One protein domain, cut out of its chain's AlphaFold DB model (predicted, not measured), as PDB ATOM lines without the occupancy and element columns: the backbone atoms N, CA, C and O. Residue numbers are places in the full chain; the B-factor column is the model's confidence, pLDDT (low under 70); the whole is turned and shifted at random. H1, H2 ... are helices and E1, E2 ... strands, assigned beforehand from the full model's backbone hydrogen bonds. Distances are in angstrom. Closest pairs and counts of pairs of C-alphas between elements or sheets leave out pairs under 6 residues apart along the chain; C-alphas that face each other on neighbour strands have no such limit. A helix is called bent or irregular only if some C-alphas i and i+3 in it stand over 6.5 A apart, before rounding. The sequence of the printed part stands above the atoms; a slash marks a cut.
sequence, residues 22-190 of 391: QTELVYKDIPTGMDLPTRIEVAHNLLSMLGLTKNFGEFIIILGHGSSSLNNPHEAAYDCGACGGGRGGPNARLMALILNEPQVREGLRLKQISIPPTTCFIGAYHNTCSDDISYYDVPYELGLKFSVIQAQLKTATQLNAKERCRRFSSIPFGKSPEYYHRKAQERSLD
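This is residues 22 to 190 of the 391 residues of the protein "DUF2309 family protein" of Legionella sp (UniProt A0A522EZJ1). A small sheet, E1 E2 E3, forms the middle of three layers, with H3 over one face and the long helix H5 slanting over the other. H1 and H4 cluster at one end, beyond H3; H6 crosses the last part of H5 at the other. The 169 printed residues include six named helices and three named strands, in the order H1 E1 H2 H3 H4 E2 E3 H5 H6; the mixed sheet has the order E1 E2 E3, and the class is mixed. The whole is elongated, 56 by 36 by 32 A, and only just compact, close to loose, with a radius of gyration of the C-alphas of 18.3 A.

E1 is residues 59 to 66, E2 120 to 127 and E3 132 to 135. H3 is residues 89 to 100, H5 140 to 165 (35.2 A), H1 36 to 49 (20.0 A), H4 102 to 110, H2 75 to 78 and H6 177 to 188. C-alpha 36 is at (60.791, -72.650, -16.080) and C-alpha 188 at (51.087, -46.824, 12.964).

E1 and E2 are parallel, with N 62 and O 122 2.9 A apart; with H2, H3 and H4 between them they make a strand-helix-strand unit. E2 and E3 form an antiparallel hairpin, with N 125 and O 134 2.8 A apart. H3 runs along the strands at a height over the sheet of 7.1 A, its Arg 93 closest to Gly 123, C-alphas 4.1 A apart. H5, on the opposite face at 8.5 A, is irregular, C-alphas 141 and 144 being 7.7 A apart, and has a kink of 53 degrees near residue 147. H1 touches H4 at a steep tilt of 60 degrees, closest C-alphas Ile 40 and Val 104, 5.1 A. H6 touches residues 157 to 165 of H5, about perpendicular at 82 degrees, closest C-alphas Pro 177 and Gln 158, 5.0 A. H2 touches no helix. Every O i to N i+4 pair is within hydrogen-bond range in H1, H3, H4 and H6, and 18 of 22 in H5; H2 is too short for one.

The C-alphas of Pro 31 and Gly 174 are the farthest apart, 56.4 A. The printed part has no cut, and the link H5 to H6 is long. Residues 22, 23 and 71 have pLDDT under 70.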
ATOM      1  N   GLN A  22      44.666 -51.951 -11.277       57.78
ATOM      2  CA  GLN A  22      44.979 -53.346 -10.973       57.78
ATOM      3  C   GLN A  22      46.422 -53.616 -11.400       57.78
ATOM      4  O   GLN A  22      46.765 -53.475 -12.570       57.78
ATOM      5  N   THR A  23      47.276 -53.960 -10.437       67.75
ATOM      6  CA  THR A  23      48.646 -54.393 -10.713       67.75
ATOM      7  C   THR A  23      48.684 -55.915 -10.760       67.75
ATOM      8  O   THR A  23      48.265 -56.595  -9.819       67.75
ATOM      9  N   GLU A  24      49.174 -56.455 -11.871       77.12
ATOM     10  CA  GLU A  24      49.417 -57.883 -12.036       77.12
ATOM     11  C   GLU A  24      50.898 -58.180 -11.797       77.12
ATOM     12  O   GLU A  24      51.778 -57.425 -12.215       77.12
ATOM     13  N   LEU A  25      51.181 -59.271 -11.086       84.06
ATOM     14  CA  LEU A  25      52.550 -59.720 -10.887       84.06
ATOM     15  C   LEU A  25      53.004 -60.478 -12.139       84.06
ATOM     16  O   LEU A  25      52.597 -61.618 -12.351       84.06
ATOM     17  N   VAL A  26      53.880 -59.868 -12.933       86.62
ATOM     18  CA  VAL A  26      54.457 -60.502 -14.124       86.62
ATOM     19  C   VAL A  26      55.871 -60.977 -13.806       86.62
ATOM     20  O   VAL A  26      56.757 -60.174 -13.530       86.62
ATOM     21  N   TYR A  27      56.074 -62.291 -13.820       89.12
ATOM     22  CA  TYR A  27      57.358 -62.930 -13.494       89.12
ATOM     23  C   TYR A  27      57.758 -64.027 -14.488       89.12
ATOM     24  O   TYR A  27      58.791 -64.667 -14.312       89.12
ATOM     25  N   LYS A  28      56.944 -64.244 -15.522       86.75
ATOM     26  CA  LYS A  28      57.159 -65.184 -16.624       86.75
ATOM     27  C   LYS A  28      56.701 -64.542 -17.933       86.75
ATOM     28  O   LYS A  28      56.002 -63.532 -17.899       86.75
ATOM     29  N   ASP A  29      57.117 -65.123 -19.054       81.25
ATOM     30  CA  ASP A  29      56.661 -64.755 -20.404       81.25
ATOM     31  C   ASP A  29      56.953 -63.290 -20.809       81.25
ATOM     32  O   ASP A  29      56.292 -62.720 -21.674       81.25
ATOM     33  N   ILE A  30      57.991 -62.693 -20.211       85.06
ATOM     34  CA  ILE A  30      58.570 -61.392 -20.583       85.06
ATOM     35  C   ILE A  30      60.102 -61.506 -20.660       85.06
ATOM     36  O   ILE A  30      60.664 -62.385 -20.005       85.06
ATOM     37  N   PRO A  31      60.810 -60.617 -21.390       79.50
ATOM     38  CA  PRO A  31      62.271 -60.692 -21.536       79.50
ATOM     39  C   PRO A  31      63.063 -60.685 -20.218       79.50
ATOM     40  O   PRO A  31      64.160 -61.224 -20.164       79.50
ATOM     41  N   THR A  32      62.514 -60.084 -19.158       81.75
ATOM     42  CA  THR A  32      63.105 -60.025 -17.807       81.75
ATOM     43  C   THR A  32      62.500 -61.043 -16.829       81.75
ATOM     44  O   THR A  32      62.766 -60.982 -15.631       81.75
ATOM     45  N   GLY A  33      61.640 -61.943 -17.312       85.94
ATOM     46  CA  GLY A  33      60.946 -62.946 -16.510       85.94
ATOM     47  C   GLY A  33      61.810 -64.180 -16.257       85.94
ATOM     48  O   GLY A  33      62.816 -64.404 -16.924       85.94
ATOM     49  N   MET A  34      61.400 -65.005 -15.297       93.31
ATOM     50  CA  MET A  34      62.064 -66.269 -14.995       93.31
ATOM     51  C   MET A  34      61.560 -67.376 -15.920       93.31
ATOM     52  O   MET A  34      60.357 -67.652 -15.995       93.31
ATOM     53  N   ASP A  35      62.493 -68.061 -16.575       94.88
ATOM     54  CA  ASP A  35      62.188 -69.286 -17.302       94.88
ATOM     55  C   ASP A  35      61.761 -70.421 -16.342       94.88
ATOM     56  O   ASP A  35      61.809 -70.310 -15.110       94.88
ATOM     57  N   LEU A  36      61.242 -71.519 -16.896       96.19
ATOM     58  CA  LEU A  36      60.791 -72.650 -16.080       96.19
ATOM     59  C   LEU A  36      61.929 -73.268 -15.234       96.19
ATOM     60  O   LEU A  36      61.698 -73.470 -14.038       96.19
ATOM     61  N   PRO A  37      63.138 -73.532 -15.775       96.69
ATOM     62  CA  PRO A  37      64.267 -74.016 -14.976       96.69
ATOM     63  C   PRO A  37      64.603 -73.120 -13.777       96.69
ATOM     64  O   PRO A  37      64.749 -73.632 -12.667       96.69
ATOM     65  N   THR A  38      64.646 -71.797 -13.966       96.31
ATOM     66  CA  THR A  38      64.923 -70.839 -12.884       96.31
ATOM     67  C   THR A  38      63.856 -70.910 -11.800       96.31
ATOM     68  O   THR A  38      64.181 -70.976 -10.616       96.31
ATOM     69  N   ARG A  39      62.572 -70.965 -12.174       97.31
ATOM     70  CA  ARG A  39      61.469 -71.074 -11.202       97.31
ATOM     71  C   ARG A  39      61.522 -72.369 -10.391       97.31
ATOM     72  O   ARG A  39      61.299 -72.329  -9.182       97.31
ATOM     73  N   ILE A  40      61.855 -73.496 -11.028       98.25
ATOM     74  CA  ILE A  40      62.067 -74.779 -10.334       98.25
ATOM     75  C   ILE A  40      63.222 -74.659  -9.339       98.25
ATOM     76  O   ILE A  40      63.097 -75.108  -8.201       98.25
ATOM     77  N   GLU A  41      64.329 -74.044  -9.747       97.31
ATOM     78  CA  GLU A  41      65.521 -73.924  -8.912       97.31
ATOM     79  C   GLU A  41      65.298 -73.005  -7.705       97.31
ATOM     80  O   GLU A  41      65.638 -73.367  -6.579       97.31
ATOM     81  N   VAL A  42      64.650 -71.853  -7.896       96.06
ATOM     82  CA  VAL A  42      64.301 -70.940  -6.795       96.06
ATOM     83  C   VAL A  42      63.334 -71.613  -5.812       96.06
ATOM     84  O   VAL A  42      63.534 -71.528  -4.598       96.06
ATOM     85  N   ALA A  43      62.326 -72.338  -6.308       97.62
ATOM     86  CA  ALA A  43      61.402 -73.096  -5.466       97.62
ATOM     87  C   ALA A  43      62.113 -74.205  -4.673       97.62
ATOM     88  O   ALA A  43      61.895 -74.346  -3.468       97.62
ATOM     89  N   HIS A  44      62.995 -74.960  -5.332       96.56
ATOM     90  CA  HIS A  44      63.780 -76.021  -4.706       96.56
ATOM     91  C   HIS A  44      64.687 -75.468  -3.604       96.56
ATOM     92  O   HIS A  44      64.723 -76.013  -2.499       96.56
ATOM     93  N   ASN A  45      65.385 -74.365  -3.882       92.62
ATOM     94  CA  ASN A  45      66.291 -73.731  -2.932       92.62
ATOM     95  C   ASN A  45      65.556 -73.195  -1.704       92.62
ATOM     96  O   ASN A  45      66.031 -73.410  -0.589       92.62
ATOM     97  N   LEU A  46      64.385 -72.574  -1.883       93.75
ATOM     98  CA  LEU A  46      63.561 -72.124  -0.762       93.75
ATOM     99  C   LEU A  46      63.126 -73.302   0.121       93.75
ATOM    100  O   LEU A  46      63.354 -73.279   1.328       93.75
ATOM    101  N   LEU A  47      62.525 -74.345  -0.462       95.06
ATOM    102  CA  LEU A  47      62.021 -75.490   0.308       95.06
ATOM    103  C   LEU A  47      63.142 -76.254   1.018       95.06
ATOM    104  O   LEU A  47      62.981 -76.639   2.176       95.06
ATOM    105  N   SER A  48      64.286 -76.421   0.351       90.25
ATOM    106  CA  SER A  48      65.467 -77.063   0.933       90.25
ATOM    107  C   SER A  48      66.024 -76.257   2.104       90.25
ATOM    108  O   SER A  48      66.275 -76.820   3.163       90.25
ATOM    109  N   MET A  49      66.160 -74.934   1.948       87.88
ATOM    110  CA  MET A  49      66.635 -74.046   3.016       87.88
ATOM    111  C   MET A  49      65.705 -74.067   4.236       87.88
ATOM    112  O   MET A  49      66.177 -74.077   5.367       87.88
ATOM    113  N   LEU A  50      64.389 -74.104   4.013       89.56
ATOM    114  CA  LEU A  50      63.392 -74.181   5.084       89.56
ATOM    115  C   LEU A  50      63.318 -75.563   5.756       89.56
ATOM    116  O   LEU A  50      62.614 -75.711   6.755       89.56
ATOM    117  N   GLY A  51      63.960 -76.589   5.188       87.81
ATOM    118  CA  GLY A  51      63.765 -77.984   5.593       87.81
ATOM    119  C   GLY A  51      62.355 -78.520   5.296       87.81
ATOM    120  O   GLY A  51      61.965 -79.569   5.809       87.81
ATOM    121  N   LEU A  52      61.573 -77.819   4.466       92.50
ATOM    122  CA  LEU A  52      60.195 -78.167   4.111       92.50
ATOM    123  C   LEU A  52      60.170 -79.006   2.828       92.50
ATOM    124  O   LEU A  52      59.691 -78.576   1.782       92.50
ATOM    125  N   THR A  53      60.726 -80.213   2.906       92.81
ATOM    126  CA  THR A  53      60.841 -81.140   1.762       92.81
ATOM    127  C   THR A  53      59.853 -82.307   1.824       92.81
ATOM    128  O   THR A  53      59.647 -83.004   0.833       92.81
ATOM    129  N   LYS A  54      59.213 -82.512   2.980       92.31
ATOM    130  CA  LYS A  54      58.254 -83.586   3.273       92.31
ATOM    131  C   LYS A  54      57.174 -83.099   4.242       92.31
ATOM    132  O   LYS A  54      57.331 -82.051   4.862       92.31
ATOM    133  N   ASN A  55      56.114 -83.892   4.414       93.06
ATOM    134  CA  ASN A  55      55.027 -83.632   5.371       93.06
ATOM    135  C   ASN A  55      54.345 -82.267   5.172       93.06
ATOM    136  O   ASN A  55      54.091 -81.536   6.129       93.06
ATOM    137  N   PHE A  56      54.061 -81.917   3.917       96.44
ATOM    138  CA  PHE A  56      53.365 -80.681   3.574       96.44
ATOM    139  C   PHE A  56      51.959 -80.650   4.193       96.44
ATOM    140  O   PHE A  56      51.216 -81.629   4.131       96.44
ATOM    141  N   GLY A  57      51.593 -79.504   4.770       94.19
ATOM    142  CA  GLY A  57      50.224 -79.241   5.212       94.19
ATOM    143  C   GLY A  57      49.277 -78.949   4.044       94.19
ATOM    144  O   GLY A  57      49.712 -78.717   2.916       94.19
ATOM    145  N   GLU A  58      47.972 -78.909   4.325       93.00
ATOM    146  CA  GLU A  58      46.955 -78.449   3.358       93.00
ATOM    147  C   GLU A  58      47.185 -76.975   2.980       93.00
ATOM    148  O   GLU A  58      47.062 -76.604   1.817       93.00
ATOM    149  N   PHE A  59      47.611 -76.146   3.939       94.50
ATOM    150  CA  PHE A  59      47.915 -74.732   3.728       94.50
ATOM    151  C   PHE A  59      49.336 -74.402   4.175       94.50
ATOM    152  O   PHE A  59      49.729 -74.723   5.298       94.50
ATOM    153  N   ILE A  60      50.084 -73.708   3.319       96.00
ATOM    154  CA  ILE A  60      51.404 -73.162   3.646       96.00
ATOM    155  C   ILE A  60      51.385 -71.671   3.359       96.00
ATOM    156  O   ILE A  60      51.216 -71.250   2.218       96.00
ATOM    157  N   ILE A  61      51.557 -70.867   4.402       96.38
ATOM    158  CA  ILE A  61      51.520 -69.412   4.286       96.38
ATOM    159  C   ILE A  61      52.951 -68.895   4.296       96.38
ATOM    160  O   ILE A  61      53.675 -69.071   5.275       96.38
ATOM    161  N   ILE A  62      53.346 -68.236   3.212       97.00
ATOM    162  CA  ILE A  62      54.618 -67.525   3.118       97.00
ATOM    163  C   ILE A  62      54.336 -66.088   3.544       97.00
ATOM    164  O   ILE A  62      53.622 -65.363   2.855       97.00
ATOM    165  N   LEU A  63      54.854 -65.689   4.704       95.81
ATOM    166  CA  LEU A  63      54.678 -64.343   5.248       95.81
ATOM    167  C   LEU A  63      55.903 -63.494   4.919       95.81
ATOM    168  O   LEU A  63      56.956 -63.629   5.538       95.81
ATOM    169  N   GLY A  64      55.748 -62.595   3.954       94.88
ATOM    170  CA  GLY A  64      56.663 -61.479   3.775       94.88
ATOM    171  C   GLY A  64      56.363 -60.413   4.820       94.88
ATOM    172  O   GLY A  64      55.199 -60.150   5.109       94.88
ATOM    173  N   HIS A  65      57.383 -59.786   5.388       93.00
ATOM    174  CA  HIS A  65      57.182 -58.727   6.372       93.00
ATOM    175  C   HIS A  65      57.516 -57.352   5.796       93.00
ATOM    176  O   HIS A  65      58.191 -57.223   4.774       93.00
ATOM    177  N   GLY A  66      57.023 -56.331   6.471       91.69
ATOM    178  CA  GLY A  66      57.409 -54.941   6.293       91.69
ATOM    179  C   GLY A  66      56.716 -54.095   7.349       91.69
ATOM    180  O   GLY A  66      55.975 -54.614   8.186       91.69
ATOM    181  N   SER A  67      56.938 -52.800   7.321       90.50
ATOM    182  CA  SER A  67      56.367 -51.839   8.242       90.50
ATOM    183  C   SER A  67      55.597 -50.773   7.479       90.50
ATOM    184  O   SER A  67      55.866 -50.453   6.320       90.50
ATOM    185  N   SER A  68      54.584 -50.207   8.125       87.38
ATOM    186  CA  SER A  68      54.002 -48.955   7.658       87.38
ATOM    187  C   SER A  68      53.778 -48.042   8.842       87.38
ATOM    188  O   SER A  68      53.024 -48.367   9.757       87.38
ATOM    189  N   SER A  69      54.406 -46.876   8.786       83.81
ATOM    190  CA  SER A  69      54.187 -45.780   9.718       83.81
ATOM    191  C   SER A  69      54.086 -44.482   8.930       83.81
ATOM    192  O   SER A  69      54.775 -44.292   7.929       83.81
ATOM    193  N   LEU A  70      53.186 -43.593   9.338       80.00
ATOM    194  CA  LEU A  70      53.045 -42.306   8.664       80.00
ATOM    195  C   LEU A  70      54.143 -41.327   9.109       80.00
ATOM    196  O   LEU A  70      54.492 -41.284  10.286       80.00
ATOM    197  N   ASN A  71      54.618 -40.488   8.180       69.06
ATOM    198  CA  ASN A  71      55.616 -39.435   8.425       69.06
ATOM    199  C   ASN A  71      56.914 -39.965   9.055       69.06
ATOM    200  O   ASN A  71      57.317 -39.600  10.167       69.06
ATOM    201  N   ASN A  72      57.566 -40.875   8.337       74.31
ATOM    202  CA  ASN A  72      58.791 -41.487   8.804       74.31
ATOM    203  C   ASN A  72      59.911 -41.368   7.760       74.31
ATOM    204  O   ASN A  72      59.972 -42.195   6.858       74.31
ATOM    205  N   PRO A  73      60.816 -40.380   7.905       78.62
ATOM    206  CA  PRO A  73      62.051 -40.276   7.120       78.62
ATOM    207  C   PRO A  73      62.894 -41.558   7.101       78.62
ATOM    208  O   PRO A  73      63.670 -41.766   6.180       78.62
ATOM    209  N   HIS A  74      62.713 -42.417   8.108       80.25
ATOM    210  CA  HIS A  74      63.444 -43.665   8.315       80.25
ATOM    211  C   HIS A  74      62.605 -44.906   7.977       80.25
ATOM    212  O   HIS A  74      62.816 -45.948   8.581       80.25
ATOM    213  N   GLU A  75      61.611 -44.815   7.082       83.44
ATOM    214  CA  GLU A  75      60.715 -45.942   6.737       83.44
ATOM    215  C   GLU A  75      61.490 -47.236   6.430       83.44
ATOM    216  O   GLU A  75      61.192 -48.272   7.019       83.44
ATOM    217  N   ALA A  76      62.548 -47.140   5.620       83.81
ATOM    218  CA  ALA A  76      63.402 -48.268   5.251       83.81
ATOM    219  C   ALA A  76      64.046 -48.978   6.462       83.81
ATOM    220  O   ALA A  76      64.191 -50.195   6.444       83.81
ATOM    221  N   ALA A  77      64.363 -48.252   7.540       84.31
ATOM    222  CA  ALA A  77      64.961 -48.821   8.754       84.31
ATOM    223  C   ALA A  77      63.962 -49.629   9.612       84.31
ATOM    224  O   ALA A  77      64.353 -50.304  10.566       84.31
ATOM    225  N   TYR A  78      62.662 -49.547   9.307       85.50
ATOM    226  CA  TYR A  78      61.617 -50.378   9.919       85.50
ATOM    227  C   TYR A  78      61.185 -51.551   9.030       85.50
ATOM    228  O   TYR A  78      60.493 -52.455   9.495       85.50
ATOM    229  N   ASP A  79      61.554 -51.524   7.751       87.00
ATOM    230  CA  ASP A  79      61.311 -52.606   6.806       87.00
ATOM    231  C   ASP A  79      62.400 -53.694   6.921       87.00
ATOM    232  O   ASP A  79      63.187 -53.734   7.868       87.00
ATOM    233  N   CYS A  80      62.415 -54.655   5.995       83.56
ATOM    234  CA  CYS A  80      63.306 -55.806   6.085       83.56
ATOM    235  C   CYS A  80      64.780 -55.398   5.952       83.56
ATOM    236  O   CYS A  80      65.235 -55.063   4.854       83.56
ATOM    237  N   GLY A  81      65.557 -55.540   7.031       77.31
ATOM    238  CA  GLY A  81      67.010 -55.329   7.002       77.31
ATOM    239  C   GLY A  81      67.731 -56.234   5.991       77.31
ATOM    240  O   GLY A  81      68.645 -55.790   5.306       77.31
ATOM    241  N   ALA A  82      67.253 -57.469   5.792       80.38
ATOM    242  CA  ALA A  82      67.810 -58.391   4.793       80.38
ATOM    243  C   ALA A  82      67.520 -57.977   3.338       80.38
ATOM    244  O   ALA A  82      68.172 -58.460   2.417       80.38
ATOM    245  N   CYS A  83      66.523 -57.118   3.116       81.25
ATOM    246  CA  CYS A  83      66.150 -56.617   1.793       81.25
ATOM    247  C   CYS A  83      66.518 -55.139   1.610       81.25
ATOM    248  O   CYS A  83      65.942 -54.487   0.741       81.25
ATOM    249  N   GLY A  84      67.407 -54.591   2.450       79.56
ATOM    250  CA  GLY A  84      67.808 -53.182   2.388       79.56
ATOM    251  C   GLY A  84      66.651 -52.207   2.621       79.56
ATOM    252  O   GLY A  84      66.582 -51.171   1.969       79.56
ATOM    253  N   GLY A  85      65.697 -52.568   3.486       82.25
ATOM    254  CA  GLY A  85      64.490 -51.778   3.742       82.25
ATOM    255  C   GLY A  85      63.359 -52.003   2.736       82.25
ATOM    256  O   GLY A  85      62.409 -51.229   2.679       82.25
ATOM    257  N   GLY A  86      63.433 -53.066   1.930       87.12
ATOM    258  CA  GLY A  86      62.331 -53.503   1.076       87.12
ATOM    259  C   GLY A  86      61.212 -54.221   1.842       87.12
ATOM    260  O   GLY A  86      61.426 -54.833   2.891       87.12
ATOM    261  N   ARG A  87      60.004 -54.223   1.269       91.19
ATOM    262  CA  ARG A  87      58.851 -54.980   1.784       91.19
ATOM    263  C   ARG A  87      58.804 -56.381   1.183       91.19
ATOM    264  O   ARG A  87      58.821 -56.542  -0.033       91.19
ATOM    265  N   GLY A  88      58.650 -57.398   2.026       92.69
ATOM    266  CA  GLY A  88      58.661 -58.806   1.617       92.69
ATOM    267  C   GLY A  88      57.357 -59.327   1.000       92.69
ATOM    268  O   GLY A  88      57.339 -60.444   0.491       92.69
ATOM    269  N   GLY A  89      56.261 -58.560   1.043       92.88
ATOM    270  CA  GLY A  89      54.942 -58.990   0.551       92.88
ATOM    271  C   GLY A  89      54.945 -59.471  -0.911       92.88
ATOM    272  O   GLY A  89      54.485 -60.585  -1.168       92.88
ATOM    273  N   PRO A  90      55.508 -58.700  -1.863       91.75
ATOM    274  CA  PRO A  90      55.647 -59.132  -3.254       91.75
ATOM    275  C   PRO A  90      56.450 -60.430  -3.420       91.75
ATOM    276  O   PRO A  90      56.035 -61.294  -4.186       91.75
ATOM    277  N   ASN A  91      57.537 -60.613  -2.664       92.75
ATOM    278  CA  ASN A  91      58.356 -61.832  -2.716       92.75
ATOM    279  C   ASN A  91      57.574 -63.051  -2.212       92.75
ATOM    280  O   ASN A  91      57.611 -64.118  -2.821       92.75
ATOM    281  N   ALA A  92      56.816 -62.886  -1.127       95.56
ATOM    282  CA  ALA A  92      55.953 -63.933  -0.596       95.56
ATOM    283  C   ALA A  92      54.840 -64.326  -1.577       95.56
ATOM    284  O   ALA A  92      54.581 -65.514  -1.776       95.56
ATOM    285  N   ARG A  93      54.216 -63.333  -2.224       95.50
ATOM    286  CA  ARG A  93      53.233 -63.544  -3.295       95.50
ATOM    287  C   ARG A  93      53.845 -64.305  -4.472       95.50
ATOM    288  O   ARG A  93      53.291 -65.319  -4.884       95.50
ATOM    289  N   LEU A  94      55.000 -63.855  -4.965       95.31
ATOM    290  CA  LEU A  94      55.726 -64.482  -6.071       95.31
ATOM    291  C   LEU A  94      56.041 -65.953  -5.784       95.31
ATOM    292  O   LEU A  94      55.726 -66.822  -6.594       95.31
ATOM    293  N   MET A  95      56.617 -66.240  -4.616       97.00
ATOM    294  CA  MET A  95      56.989 -67.606  -4.255       97.00
ATOM    295  C   MET A  95      55.780 -68.524  -4.103       97.00
ATOM    296  O   MET A  95      55.833 -69.668  -4.549       97.00
ATOM    297  N   ALA A  96      54.682 -68.034  -3.524       97.25
ATOM    298  CA  ALA A  96      53.456 -68.816  -3.422       97.25
ATOM    299  C   ALA A  96      52.870 -69.152  -4.800       97.25
ATOM    300  O   ALA A  96      52.461 -70.290  -5.026       97.25
ATOM    301  N   LEU A  97      52.885 -68.194  -5.735       95.88
ATOM    302  CA  LEU A  97      52.450 -68.428  -7.112       95.88
ATOM    303  C   LEU A  97      53.313 -69.499  -7.786       95.88
ATOM    304  O   LEU A  97      52.758 -70.491  -8.250       95.88
ATOM    305  N   ILE A  98      54.644 -69.359  -7.746       97.12
ATOM    306  CA  ILE A  98      55.600 -70.326  -8.319       97.12
ATOM    307  C   ILE A  98      55.382 -71.736  -7.751       97.12
ATOM    308  O   ILE A  98      55.312 -72.708  -8.501       97.12
ATOM    309  N   LEU A  99      55.237 -71.865  -6.429       97.88
ATOM    310  CA  LEU A  99      55.062 -73.158  -5.754       97.88
ATOM    311  C   LEU A  99      53.706 -73.822  -6.042       97.88
ATOM    312  O   LEU A  99      53.548 -75.031  -5.850       97.88
ATOM    313  N   ASN A 100      52.722 -73.060  -6.517       96.81
ATOM    314  CA  ASN A 100      51.434 -73.584  -6.964       96.81
ATOM    315  C   ASN A 100      51.410 -73.962  -8.453       96.81
ATOM    316  O   ASN A 100      50.447 -74.588  -8.890       96.81
ATOM    317  N   GLU A 101      52.445 -73.643  -9.236       96.38
ATOM    318  CA  GLU A 101      52.464 -73.969 -10.663       96.38
ATOM    319  C   GLU A 101      52.654 -75.478 -10.909       96.38
ATOM    320  O   GLU A 101      53.637 -76.059 -10.436       96.38
ATOM    321  N   PRO A 102      51.793 -76.131 -11.718       97.19
ATOM    322  CA  PRO A 102      51.907 -77.567 -11.989       97.19
ATOM    323  C   PRO A 102      53.259 -77.979 -12.585       97.19
ATOM    324  O   PRO A 102      53.835 -78.988 -12.183       97.19
ATOM    325  N   GLN A 103      53.801 -77.174 -13.506       97.19
ATOM    326  CA  GLN A 103      55.092 -77.439 -14.151       97.19
ATOM    327  C   GLN A 103      56.264 -77.349 -13.163       97.19
ATOM    328  O   GLN A 103      57.199 -78.144 -13.236       97.19
ATOM    329  N   VAL A 104      56.202 -76.410 -12.211       98.06
ATOM    330  CA  VAL A 104      57.217 -76.273 -11.158       98.06
ATOM    331  C   VAL A 104      57.147 -77.461 -10.206       98.06
ATOM    332  O   VAL A 104      58.179 -78.046  -9.892       98.06
ATOM    333  N   ARG A 105      55.940 -77.876  -9.799       98.38
ATOM    334  CA  ARG A 105      55.743 -79.061  -8.945       98.38
ATOM    335  C   ARG A 105      56.263 -80.344  -9.593       98.38
ATOM    336  O   ARG A 105      56.856 -81.166  -8.899       98.38
ATOM    337  N   GLU A 106      56.105 -80.497 -10.906       98.00
ATOM    338  CA  GLU A 106      56.678 -81.633 -11.633       98.00
ATOM    339  C   GLU A 106      58.214 -81.588 -11.652       98.00
ATOM    340  O   GLU A 106      58.868 -82.592 -11.372       98.00
ATOM    341  N   GLY A 107      58.806 -80.411 -11.874       98.12
ATOM    342  CA  GLY A 107      60.255 -80.223 -11.758       98.12
ATOM    343  C   GLY A 107      60.796 -80.514 -10.352       98.12
ATOM    344  O   GLY A 107      61.836 -81.154 -10.203       98.12
ATOM    345  N   LEU A 108      60.069 -80.104  -9.310       98.25
ATOM    346  CA  LEU A 108      60.406 -80.402  -7.914       98.25
ATOM    347  C   LEU A 108      60.334 -81.901  -7.609       98.25
ATOM    348  O   LEU A 108      61.202 -82.418  -6.906       98.25
ATOM    349  N   ARG A 109      59.365 -82.618  -8.192       97.62
ATOM    350  CA  ARG A 109      59.246 -84.077  -8.055       97.62
ATOM    351  C   ARG A 109      60.492 -84.793  -8.577       97.62
ATOM    352  O   ARG A 109      60.964 -85.728  -7.932       97.62
ATOM    353  N   LEU A 110      61.056 -84.332  -9.696       97.06
ATOM    354  CA  LEU A 110      62.325 -84.846 -10.236       97.06
ATOM    355  C   LEU A 110      63.516 -84.553  -9.310       97.06
ATOM    356  O   LEU A 110      64.459 -85.337  -9.258       97.06
ATOM    357  N   LYS A 111      63.442 -83.471  -8.527       96.19
ATOM    358  CA  LYS A 111      64.384 -83.129  -7.447       96.19
ATOM    359  C   LYS A 111      63.996 -83.732  -6.085       96.19
ATOM    360  O   LYS A 111      64.422 -83.236  -5.051       96.19
ATOM    361  N   GLN A 112      63.195 -84.801  -6.075       95.94
ATOM    362  CA  GLN A 112      62.793 -85.552  -4.874       95.94
ATOM    363  C   GLN A 112      61.925 -84.778  -3.862       95.94
ATOM    364  O   GLN A 112      61.729 -85.242  -2.739       95.94
ATOM    365  N   ILE A 113      61.333 -83.647  -4.256       97.19
ATOM    366  CA  ILE A 113      60.364 -82.905  -3.441       97.19
ATOM    367  C   ILE A 113      58.972 -83.089  -4.047       97.19
ATOM    368  O   ILE A 113      58.640 -82.510  -5.080       97.19
ATOM    369  N   SER A 114      58.133 -83.896  -3.396       97.31
ATOM    370  CA  SER A 114      56.756 -84.136  -3.841       97.31
ATOM    371  C   SER A 114      55.767 -83.323  -3.009       97.31
ATOM    372  O   SER A 114      55.530 -83.617  -1.837       97.31
ATOM    373  N   ILE A 115      55.191 -82.290  -3.627       98.00
ATOM    374  CA  ILE A 115      54.145 -81.456  -3.026       98.00
ATOM    375  C   ILE A 115      52.777 -82.087  -3.335       98.00
ATOM    376  O   ILE A 115      52.435 -82.218  -4.516       98.00
ATOM    377  N   PRO A 116      51.961 -82.433  -2.322       96.62
ATOM    378  CA  PRO A 116      50.619 -82.963  -2.535       96.62
ATOM    379  C   PRO A 116      49.723 -82.009  -3.346       96.62
ATOM    380  O   PRO A 116      49.792 -80.790  -3.166       96.62
ATOM    381  N   PRO A 117      48.812 -82.523  -4.195       93.56
ATOM    382  CA  PRO A 117      47.869 -81.681  -4.936       93.56
ATOM    383  C   PRO A 117      46.892 -80.935  -4.015       93.56
ATOM    384  O   PRO A 117      46.371 -79.893  -4.392       93.56
ATOM    385  N   THR A 118      46.675 -81.441  -2.799       92.81
ATOM    386  CA  THR A 118      45.856 -80.805  -1.759       92.81
ATOM    387  C   THR A 118      46.563 -79.652  -1.044       92.81
ATOM    388  O   THR A 118      45.903 -78.889  -0.347       92.81
ATOM    389  N   THR A 119      47.884 -79.505  -1.197       95.75
ATOM    390  CA  THR A 119      48.651 -78.418  -0.580       95.75
ATOM    391  C   THR A 119      48.508 -77.142  -1.402       95.75
ATOM    392  O   THR A 119      48.822 -77.128  -2.597       95.75
ATOM    393  N   CYS A 120      48.110 -76.051  -0.752       95.31
ATOM    394  CA  CYS A 120      48.028 -74.714  -1.327       95.31
ATOM    395  C   CYS A 120      49.020 -73.769  -0.635       95.31
ATOM    396  O   CYS A 120      48.998 -73.616   0.590       95.31
ATOM    397  N   PHE A 121      49.879 -73.120  -1.424       97.31
ATOM    398  CA  PHE A 121      50.742 -72.045  -0.939       97.31
ATOM    399  C   PHE A 121      50.019 -70.703  -1.040       97.31
ATOM    400  O   PHE A 121      49.432 -70.391  -2.071       97.31
ATOM    401  N   ILE A 122      50.080 -69.896   0.014       96.75
ATOM    402  CA  ILE A 122      49.430 -68.587   0.080       96.75
ATOM    403  C   ILE A 122      50.484 -67.549   0.436       96.75
ATOM    404  O   ILE A 122      51.132 -67.633   1.480       96.75
ATOM    405  N   GLY A 123      50.652 -66.557  -0.434       96.56
ATOM    406  CA  GLY A 123      51.487 -65.403  -0.144       96.56
ATOM    407  C   GLY A 123      50.741 -64.452   0.779       96.56
ATOM    408  O   GLY A 123      49.552 -64.189   0.586       96.56
ATOM    409  N   ALA A 124      51.428 -63.912   1.773       96.50
ATOM    410  CA  ALA A 124      50.856 -62.949   2.694       96.50
ATOM    411  C   ALA A 124      51.884 -61.888   3.102       96.50
ATOM    412  O   ALA A 124      53.095 -62.091   3.008       96.50
ATOM    413  N   TYR A 125      51.381 -60.745   3.555       95.88
ATOM    414  CA  TYR A 125      52.160 -59.626   4.062       95.88
ATOM    415  C   TYR A 125      51.799 -59.351   5.516       95.88
ATOM    416  O   TYR A 125      50.640 -59.056   5.807       95.88
ATOM    417  N   HIS A 126      52.781 -59.420   6.411       95.69
ATOM    418  CA  HIS A 126      52.661 -59.002   7.807       95.69
ATOM    419  C   HIS A 126      53.227 -57.592   7.972       95.69
ATOM    420  O   HIS A 126      54.419 -57.357   7.778       95.69
ATOM    421  N   ASN A 127      52.355 -56.656   8.342       94.50
ATOM    422  CA  ASN A 127      52.763 -55.324   8.756       94.50
ATOM    423  C   ASN A 127      53.218 -55.373  10.216       94.50
ATOM    424  O   ASN A 127      52.392 -55.427  11.124       94.50
ATOM    425  N   THR A 128      54.522 -55.331  10.437       92.75
ATOM    426  CA  THR A 128      55.162 -55.396  11.757       92.75
ATOM    427  C   THR A 128      54.753 -54.233  12.665       92.75
ATOM    428  O   THR A 128      54.567 -54.429  13.869       92.75
ATOM    429  N   CYS A 129      54.462 -53.055  12.099       92.56
ATOM    430  CA  CYS A 129      54.026 -51.910  12.886       92.56
ATOM    431  C   CYS A 129      52.593 -52.074  13.400       92.56
ATOM    432  O   CYS A 129      52.351 -51.844  14.589       92.56
ATOM    433  N   SER A 130      51.637 -52.453  12.549       92.75
ATOM    434  CA  SER A 130      50.216 -52.549  12.929       92.75
ATOM    435  C   SER A 130      49.770 -53.940  13.379       92.75
ATOM    436  O   SER A 130      48.679 -54.070  13.933       92.75
ATOM    437  N   ASP A 131      50.607 -54.956  13.169       93.75
ATOM    438  CA  ASP A 131      50.294 -56.372  13.377       93.75
ATOM    439  C   ASP A 131      49.119 -56.880  12.514       93.75
ATOM    440  O   ASP A 131      48.411 -57.828  12.858       93.75
ATOM    441  N   ASP A 132      48.887 -56.243  11.364       93.38
ATOM    442  CA  ASP A 132      47.895 -56.690  10.385       93.38
ATOM    443  C   ASP A 132      48.521 -57.634   9.355       93.38
ATOM    444  O   ASP A 132      49.661 -57.444   8.926       93.38
ATOM    445  N   ILE A 133      47.748 -58.632   8.920       95.81
ATOM    446  CA  ILE A 133      48.143 -59.563   7.860       95.81
ATOM    447  C   ILE A 133      47.202 -59.400   6.669       95.81
ATOM    448  O   ILE A 133      45.982 -59.480   6.814       95.81
ATOM    449  N   SER A 134      47.784 -59.188   5.492       94.25
ATOM    450  CA  SER A 134      47.083 -59.197   4.204       94.25
ATOM    451  C   SER A 134      47.444 -60.463   3.437       94.25
ATOM    452  O   SER A 134      48.603 -60.859   3.437       94.25
ATOM    453  N   TYR A 135      46.475 -61.093   2.779       94.31
ATOM    454  CA  TYR A 135      46.673 -62.335   2.027       94.31
ATOM    455  C   TYR A 135      46.486 -62.067   0.533       94.31
ATOM    456  O   TYR A 135      45.637 -61.255   0.160       94.31
ATOM    457  N   TYR A 136      47.260 -62.749  -0.305       92.50
ATOM    458  CA  TYR A 136      47.242 -62.590  -1.756       92.50
ATOM    459  C   TYR A 136      46.694 -63.840  -2.439       92.50
ATOM    460  O   TYR A 136      46.966 -64.953  -1.996       92.50
ATOM    461  N   ASP A 137      45.938 -63.626  -3.521       89.44
ATOM    462  CA  ASP A 137      45.497 -64.659  -4.469       89.44
ATOM    463  C   ASP A 137      44.860 -65.904  -3.811       89.44
ATOM    464  O   ASP A 137      45.028 -67.023  -4.290       89.44
ATOM    465  N   VAL A 138      44.135 -65.726  -2.697       89.44
ATOM    466  CA  VAL A 138      43.479 -66.830  -1.975       89.44
ATOM    467  C   VAL A 138      42.333 -67.388  -2.832       89.44
ATOM    468  O   VAL A 138      41.389 -66.641  -3.106       89.44
ATOM    469  N   PRO A 139      42.365 -68.676  -3.231       86.19
ATOM    470  CA  PRO A 139      41.295 -69.274  -4.024       86.19
ATOM    471  C   PRO A 139      39.946 -69.204  -3.306       86.19
ATOM    472  O   PRO A 139      39.856 -69.447  -2.098       86.19
ATOM    473  N   TYR A 140      38.888 -68.889  -4.054       82.94
ATOM    474  CA  TYR A 140      37.544 -68.682  -3.508       82.94
ATOM    475  C   TYR A 140      37.025 -69.924  -2.765       82.94
ATOM    476  O   TYR A 140      36.422 -69.821  -1.695       82.94
ATOM    477  N   GLU A 141      37.338 -71.109  -3.287       84.62
ATOM    478  CA  GLU A 141      36.930 -72.417  -2.771       84.62
ATOM    479  C   GLU A 141      37.507 -72.707  -1.379       84.62
ATOM    480  O   GLU A 141      36.935 -73.484  -0.611       84.62
ATOM    481  N   LEU A 142      38.627 -72.068  -1.022       83.88
ATOM    482  CA  LEU A 142      39.265 -72.232   0.282       83.88
ATOM    483  C   LEU A 142      38.634 -71.349   1.363       83.88
ATOM    484  O   LEU A 142      38.904 -71.579   2.539       83.88
ATOM    485  N   GLY A 143      37.788 -70.373   1.006       77.31
ATOM    486  CA  GLY A 143      37.369 -69.272   1.882       77.31
ATOM    487  C   GLY A 143      36.917 -69.691   3.287       77.31
ATOM    488  O   GLY A 143      37.416 -69.162   4.280       77.31
ATOM    489  N   LEU A 144      36.032 -70.687   3.399       82.88
ATOM    490  CA  LEU A 144      35.562 -71.164   4.708       82.88
ATOM    491  C   LEU A 144      36.647 -71.921   5.487       82.88
ATOM    492  O   LEU A 144      36.831 -71.658   6.674       82.88
ATOM    493  N   LYS A 145      37.399 -72.816   4.835       86.56
ATOM    494  CA  LYS A 145      38.481 -73.584   5.478       86.56
ATOM    495  C   LYS A 145      39.621 -72.678   5.948       86.56
ATOM    496  O   LYS A 145      40.137 -72.839   7.050       86.56
ATOM    497  N   PHE A 146      39.977 -71.695   5.127       90.25
ATOM    498  CA  PHE A 146      41.063 -70.765   5.399       90.25
ATOM    499  C   PHE A 146      40.717 -69.766   6.511       90.25
ATOM    500  O   PHE A 146      41.605 -69.346   7.252       90.25
ATOM    501  N   SER A 147      39.430 -69.447   6.703       90.12
ATOM    502  CA  SER A 147      38.976 -68.517   7.749       90.12
ATOM    503  C   SER A 147      39.407 -68.919   9.166       90.12
ATOM    504  O   SER A 147      39.713 -68.054   9.990       90.12
ATOM    505  N   VAL A 148      39.518 -70.225   9.442       91.81
ATOM    506  CA  VAL A 148      40.010 -70.749  10.725       91.81
ATOM    507  C   VAL A 148      41.478 -70.376  10.937       91.81
ATOM    508  O   VAL A 148      41.848 -69.904  12.011       91.81
ATOM    509  N   ILE A 149      42.308 -70.519   9.902       92.81
ATOM    510  CA  ILE A 149      43.731 -70.157   9.955       92.81
ATOM    511  C   ILE A 149      43.888 -68.641  10.089       92.81
ATOM    512  O   ILE A 149      44.699 -68.168  10.883       92.81
ATOM    513  N   GLN A 150      43.066 -67.865   9.380       93.19
ATOM    514  CA  GLN A 150      43.054 -66.407   9.515       93.19
ATOM    515  C   GLN A 150      42.703 -65.968  10.942       93.19
ATOM    516  O   GLN A 150      43.309 -65.030  11.460       93.19
ATOM    517  N   ALA A 151      41.761 -66.653  11.601       93.50
ATOM    518  CA  ALA A 151      41.422 -66.394  12.996       93.50
ATOM    519  C   ALA A 151      42.589 -66.726  13.944       93.50
ATOM    520  O   ALA A 151      42.905 -65.918  14.815       93.50
ATOM    521  N   GLN A 152      43.278 -67.853  13.737       93.38
ATOM    522  CA  GLN A 152      44.456 -68.233  14.530       93.38
ATOM    523  C   GLN A 152      45.612 -67.239  14.366       93.38
ATOM    524  O   GLN A 152      46.212 -66.815  15.355       93.38
ATOM    525  N   LEU A 153      45.899 -66.817  13.131       94.88
ATOM    526  CA  LEU A 153      46.914 -65.799  12.857       94.88
ATOM    527  C   LEU A 153      46.547 -64.458  13.492       94.88
ATOM    528  O   LEU A 153      47.407 -63.813  14.081       94.88
ATOM    529  N   LYS A 154      45.271 -64.067  13.455       94.25
ATOM    530  CA  LYS A 154      44.796 -62.863  14.145       94.25
ATOM    531  C   LYS A 154      45.018 -62.939  15.659       94.25
ATOM    532  O   LYS A 154      45.426 -61.953  16.260       94.25
ATOM    533  N   THR A 155      44.788 -64.091  16.285       93.81
ATOM    534  CA  THR A 155      45.119 -64.274  17.706       93.81
ATOM    535  C   THR A 155      46.622 -64.130  17.945       93.81
ATOM    536  O   THR A 155      47.031 -63.439  18.878       93.81
ATOM    537  N   ALA A 156      47.461 -64.712  17.083       93.12
ATOM    538  CA  ALA A 156      48.914 -64.580  17.193       93.12
ATOM    539  C   ALA A 156      49.377 -63.116  17.082       93.12
ATOM    540  O   ALA A 156      50.218 -62.683  17.871       93.12
ATOM    541  N   THR A 157      48.800 -62.329  16.169       94.75
ATOM    542  CA  THR A 157      49.153 -60.911  16.025       94.75
ATOM    543  C   THR A 157      48.673 -60.060  17.202       94.75
ATOM    544  O   THR A 157      49.385 -59.162  17.646       94.75
ATOM    545  N   GLN A 158      47.525 -60.385  17.803       93.75
ATOM    546  CA  GLN A 158      47.057 -59.734  19.032       93.75
ATOM    547  C   GLN A 158      47.980 -59.995  20.227       93.75
ATOM    548  O   GLN A 158      48.274 -59.079  21.002       93.75
ATOM    549  N   LEU A 159      48.465 -61.230  20.367       91.69
ATOM    550  CA  LEU A 159      49.431 -61.595  21.401       91.69
ATOM    551  C   LEU A 159      50.791 -60.926  21.159       91.69
ATOM    552  O   LEU A 159      51.381 -60.401  22.105       91.69
ATOM    553  N   ASN A 160      51.251 -60.852  19.904       91.75
ATOM    554  CA  ASN A 160      52.467 -60.117  19.549       91.75
ATOM    555  C   ASN A 160      52.355 -58.628  19.911       91.75
ATOM    556  O   ASN A 160      53.240 -58.075  20.569       91.75
ATOM    557  N   ALA A 161      51.224 -58.001  19.577       92.25
ATOM    558  CA  ALA A 161      50.961 -56.612  19.918       92.25
ATOM    559  C   ALA A 161      50.914 -56.386  21.438       92.25
ATOM    560  O   ALA A 161      51.436 -55.372  21.904       92.25
ATOM    561  N   LYS A 162      50.340 -57.315  22.221       90.56
ATOM    562  CA  LYS A 162      50.362 -57.275  23.698       90.56
ATOM    563  C   LYS A 162      51.793 -57.287  24.230       90.56
ATOM    564  O   LYS A 162      52.158 -56.427  25.030       90.56
ATOM    565  N   GLU A 163      52.618 -58.206  23.733       88.19
ATOM    566  CA  GLU A 163      54.041 -58.291  24.068       88.19
ATOM    567  C   GLU A 163      54.784 -56.990  23.735       88.19
ATOM    568  O   GLU A 163      55.455 -56.416  24.591       88.19
ATOM    569  N   ARG A 164      54.620 -56.474  22.517       89.44
ATOM    570  CA  ARG A 164      55.282 -55.247  22.061       89.44
ATOM    571  C   ARG A 164      54.825 -54.010  22.832       89.44
ATOM    572  O   ARG A 164      55.654 -53.189  23.224       89.44
ATOM    573  N   CYS A 165      53.526 -53.894  23.104       90.50
ATOM    574  CA  CYS A 165      52.957 -52.731  23.778       90.50
ATOM    575  C   CYS A 165      53.453 -52.542  25.213       90.50
ATOM    576  O   CYS A 165      53.419 -51.408  25.688       90.50
ATOM    577  N   ARG A 166      53.990 -53.586  25.866       88.44
ATOM    578  CA  ARG A 166      54.631 -53.469  27.191       88.44
ATOM    579  C   ARG A 166      55.749 -52.419  27.219       88.44
ATOM    580  O   ARG A 166      56.049 -51.874  28.273       88.44
ATOM    581  N   ARG A 167      56.409 -52.187  26.074       87.25
ATOM    582  CA  ARG A 167      57.551 -51.266  25.934       87.25
ATOM    583  C   ARG A 167      57.124 -49.819  25.683       87.25
ATOM    584  O   ARG A 167      57.956 -48.918  25.746       87.25
ATOM    585  N   PHE A 168      55.852 -49.572  25.373       88.81
ATOM    586  CA  PHE A 168      55.355 -48.217  25.162       88.81
ATOM    587  C   PHE A 168      54.927 -47.609  26.498       88.81
ATOM    588  O   PHE A 168      53.889 -47.971  27.042       88.81
ATOM    589  N   SER A 169      55.678 -46.614  26.975       85.19
ATOM    590  CA  SER A 169      55.390 -45.891  28.225       85.19
ATOM    591  C   SER A 169      53.981 -45.286  28.283       85.19
ATOM    592  O   SER A 169      53.408 -45.132  29.355       85.19
ATOM    593  N   SER A 170      53.394 -44.971  27.126       86.81
ATOM    594  CA  SER A 170      52.053 -44.394  27.005       86.81
ATOM    595  C   SER A 170      50.907 -45.415  27.060       86.81
ATOM    596  O   SER A 170      49.756 -45.028  26.852       86.81
ATOM    597  N   ILE A 171      51.187 -46.713  27.216       89.25
ATOM    598  CA  ILE A 171      50.166 -47.766  27.179       89.25
ATOM    599  C   ILE A 171      50.079 -48.467  28.541       89.25
ATOM    600  O   ILE A 171      51.085 -48.975  29.026       89.25
ATOM    601  N   PRO A 172      48.883 -48.543  29.157       88.31
ATOM    602  CA  PRO A 172      48.721 -49.205  30.444       88.31
ATOM    603  C   PRO A 172      48.832 -50.734  30.340       88.31
ATOM    604  O   PRO A 172      48.430 -51.350  29.345       88.31
ATOM    605  N   PHE A 173      49.297 -51.351  31.424       87.56
ATOM    606  CA  PHE A 173      49.276 -52.801  31.622       87.56
ATOM    607  C   PHE A 173      47.856 -53.331  31.916       87.56
ATOM    608  O   PHE A 173      46.922 -52.557  32.149       87.56
ATOM    609  N   GLY A 174      47.692 -54.660  31.894       84.56
ATOM    610  CA  GLY A 174      46.458 -55.347  32.303       84.56
ATOM    611  C   GLY A 174      45.259 -55.143  31.371       84.56
ATOM    612  O   GLY A 174      44.120 -55.101  31.834       84.56
ATOM    613  N   LYS A 175      45.489 -54.934  30.069       91.75
ATOM    614  CA  LYS A 175      44.426 -54.842  29.052       91.75
ATOM    615  C   LYS A 175      44.354 -56.114  28.206       91.75
ATOM    616  O   LYS A 175      45.264 -56.934  28.230       91.75
ATOM    617  N   SER A 176      43.274 -56.267  27.441       92.38
ATOM    618  CA  SER A 176      43.104 -57.434  26.570       92.38
ATOM    619  C   SER A 176      44.040 -57.382  25.346       92.38
ATOM    620  O   SER A 176      44.430 -56.288  24.912       92.38
ATOM    621  N   PRO A 177      44.379 -58.529  24.729       92.75
ATOM    622  CA  PRO A 177      45.148 -58.573  23.481       92.75
ATOM    623  C   PRO A 177      44.560 -57.704  22.352       92.75
ATOM    624  O   PRO A 177      45.290 -57.000  21.654       92.75
ATOM    625  N   GLU A 178      43.232 -57.649  22.215       94.38
ATOM    626  CA  GLU A 178      42.536 -56.813  21.223       94.38
ATOM    627  C   GLU A 178      42.773 -55.319  21.461       94.38
ATOM    628  O   GLU A 178      42.888 -54.538  20.511       94.38
ATOM    629  N   TYR A 179      42.829 -54.901  22.732       94.81
ATOM    630  CA  TYR A 179      43.144 -53.522  23.085       94.81
ATOM    631  C   TYR A 179      44.550 -53.158  22.608       94.81
ATOM    632  O   TYR A 179      44.718 -52.107  21.984       94.81
ATOM    633  N   TYR A 180      45.535 -54.019  22.873       94.31
ATOM    634  CA  TYR A 180      46.924 -53.781  22.487       94.31
ATOM    635  C   TYR A 180      47.112 -53.783  20.973       94.31
ATOM    636  O   TYR A 180      47.731 -52.863  20.441       94.31
ATOM    637  N   HIS A 181      46.486 -54.724  20.264       94.75
ATOM    638  CA  HIS A 181      46.475 -54.731  18.799       94.75
ATOM    639  C   HIS A 181      45.899 -53.435  18.233       94.75
ATOM    640  O   HIS A 181      46.522 -52.774  17.403       94.75
ATOM    641  N   ARG A 182      44.755 -52.982  18.757       94.38
ATOM    642  CA  ARG A 182      44.186 -51.687  18.366       94.38
ATOM    643  C   ARG A 182      45.152 -50.531  18.634       94.38
ATOM    644  O   ARG A 182      45.187 -49.595  17.841       94.38
ATOM    645  N   LYS A 183      45.912 -50.560  19.732       94.50
ATOM    646  CA  LYS A 183      46.891 -49.508  20.027       94.50
ATOM    647  C   LYS A 183      48.077 -49.522  19.074       94.50
ATOM    648  O   LYS A 183      48.479 -48.444  18.650       94.50
ATOM    649  N   ALA A 184      48.573 -50.690  18.679       93.44
ATOM    650  CA  ALA A 184      49.578 -50.800  17.624       93.44
ATOM    651  C   ALA A 184      49.076 -50.190  16.298       93.44
ATOM    652  O   ALA A 184      49.745 -49.332  15.724       93.44
ATOM    653  N   GLN A 185      47.848 -50.524  15.881       93.00
ATOM    654  CA  GLN A 185      47.202 -49.933  14.696       93.00
ATOM    655  C   GLN A 185      47.008 -48.410  14.808       93.00
ATOM    656  O   GLN A 185      47.162 -47.676  13.840       93.00
ATOM    657  N   GLU A 186      46.617 -47.900  15.977       92.00
ATOM    658  CA  GLU A 186      46.457 -46.455  16.185       92.00
ATOM    659  C   GLU A 186      47.801 -45.722  16.103       92.00
ATOM    660  O   GLU A 186      47.854 -44.628  15.545       92.00
ATOM    661  N   ARG A 187      48.880 -46.329  16.618       91.62
ATOM    662  CA  ARG A 187      50.238 -45.770  16.570       91.62
ATOM    663  C   ARG A 187      50.808 -45.734  15.158       91.62
ATOM    664  O   ARG A 187      51.400 -44.720  14.806       91.62
ATOM    665  N   SER A 188      50.605 -46.783  14.355       89.88
ATOM    666  CA  SER A 188      51.087 -46.824  12.964       89.88
ATOM    667  C   SER A 188      50.481 -45.711  12.095       89.88
ATOM    668  O   SER A 188      51.083 -45.260  11.121       89.88
ATOM    669  N   LEU A 189      49.300 -45.224  12.485       89.62
ATOM    670  CA  LEU A 189      48.533 -44.192  11.792       89.62
ATOM    671  C   LEU A 189      48.649 -42.794  12.424       89.62
ATOM    672  O   LEU A 189      48.020 -41.857  11.927       89.62
ATOM    673  N   ASP A 190      49.398 -42.621  13.516       88.12
ATOM    674  CA  ASP A 190      49.584 -41.312  14.150       88.12
ATOM    675  C   ASP A 190      50.845 -40.631  13.603       88.12
ATOM    676  O   ASP A 190      51.963 -40.986  13.957       88.12
TER     677      ASP A 190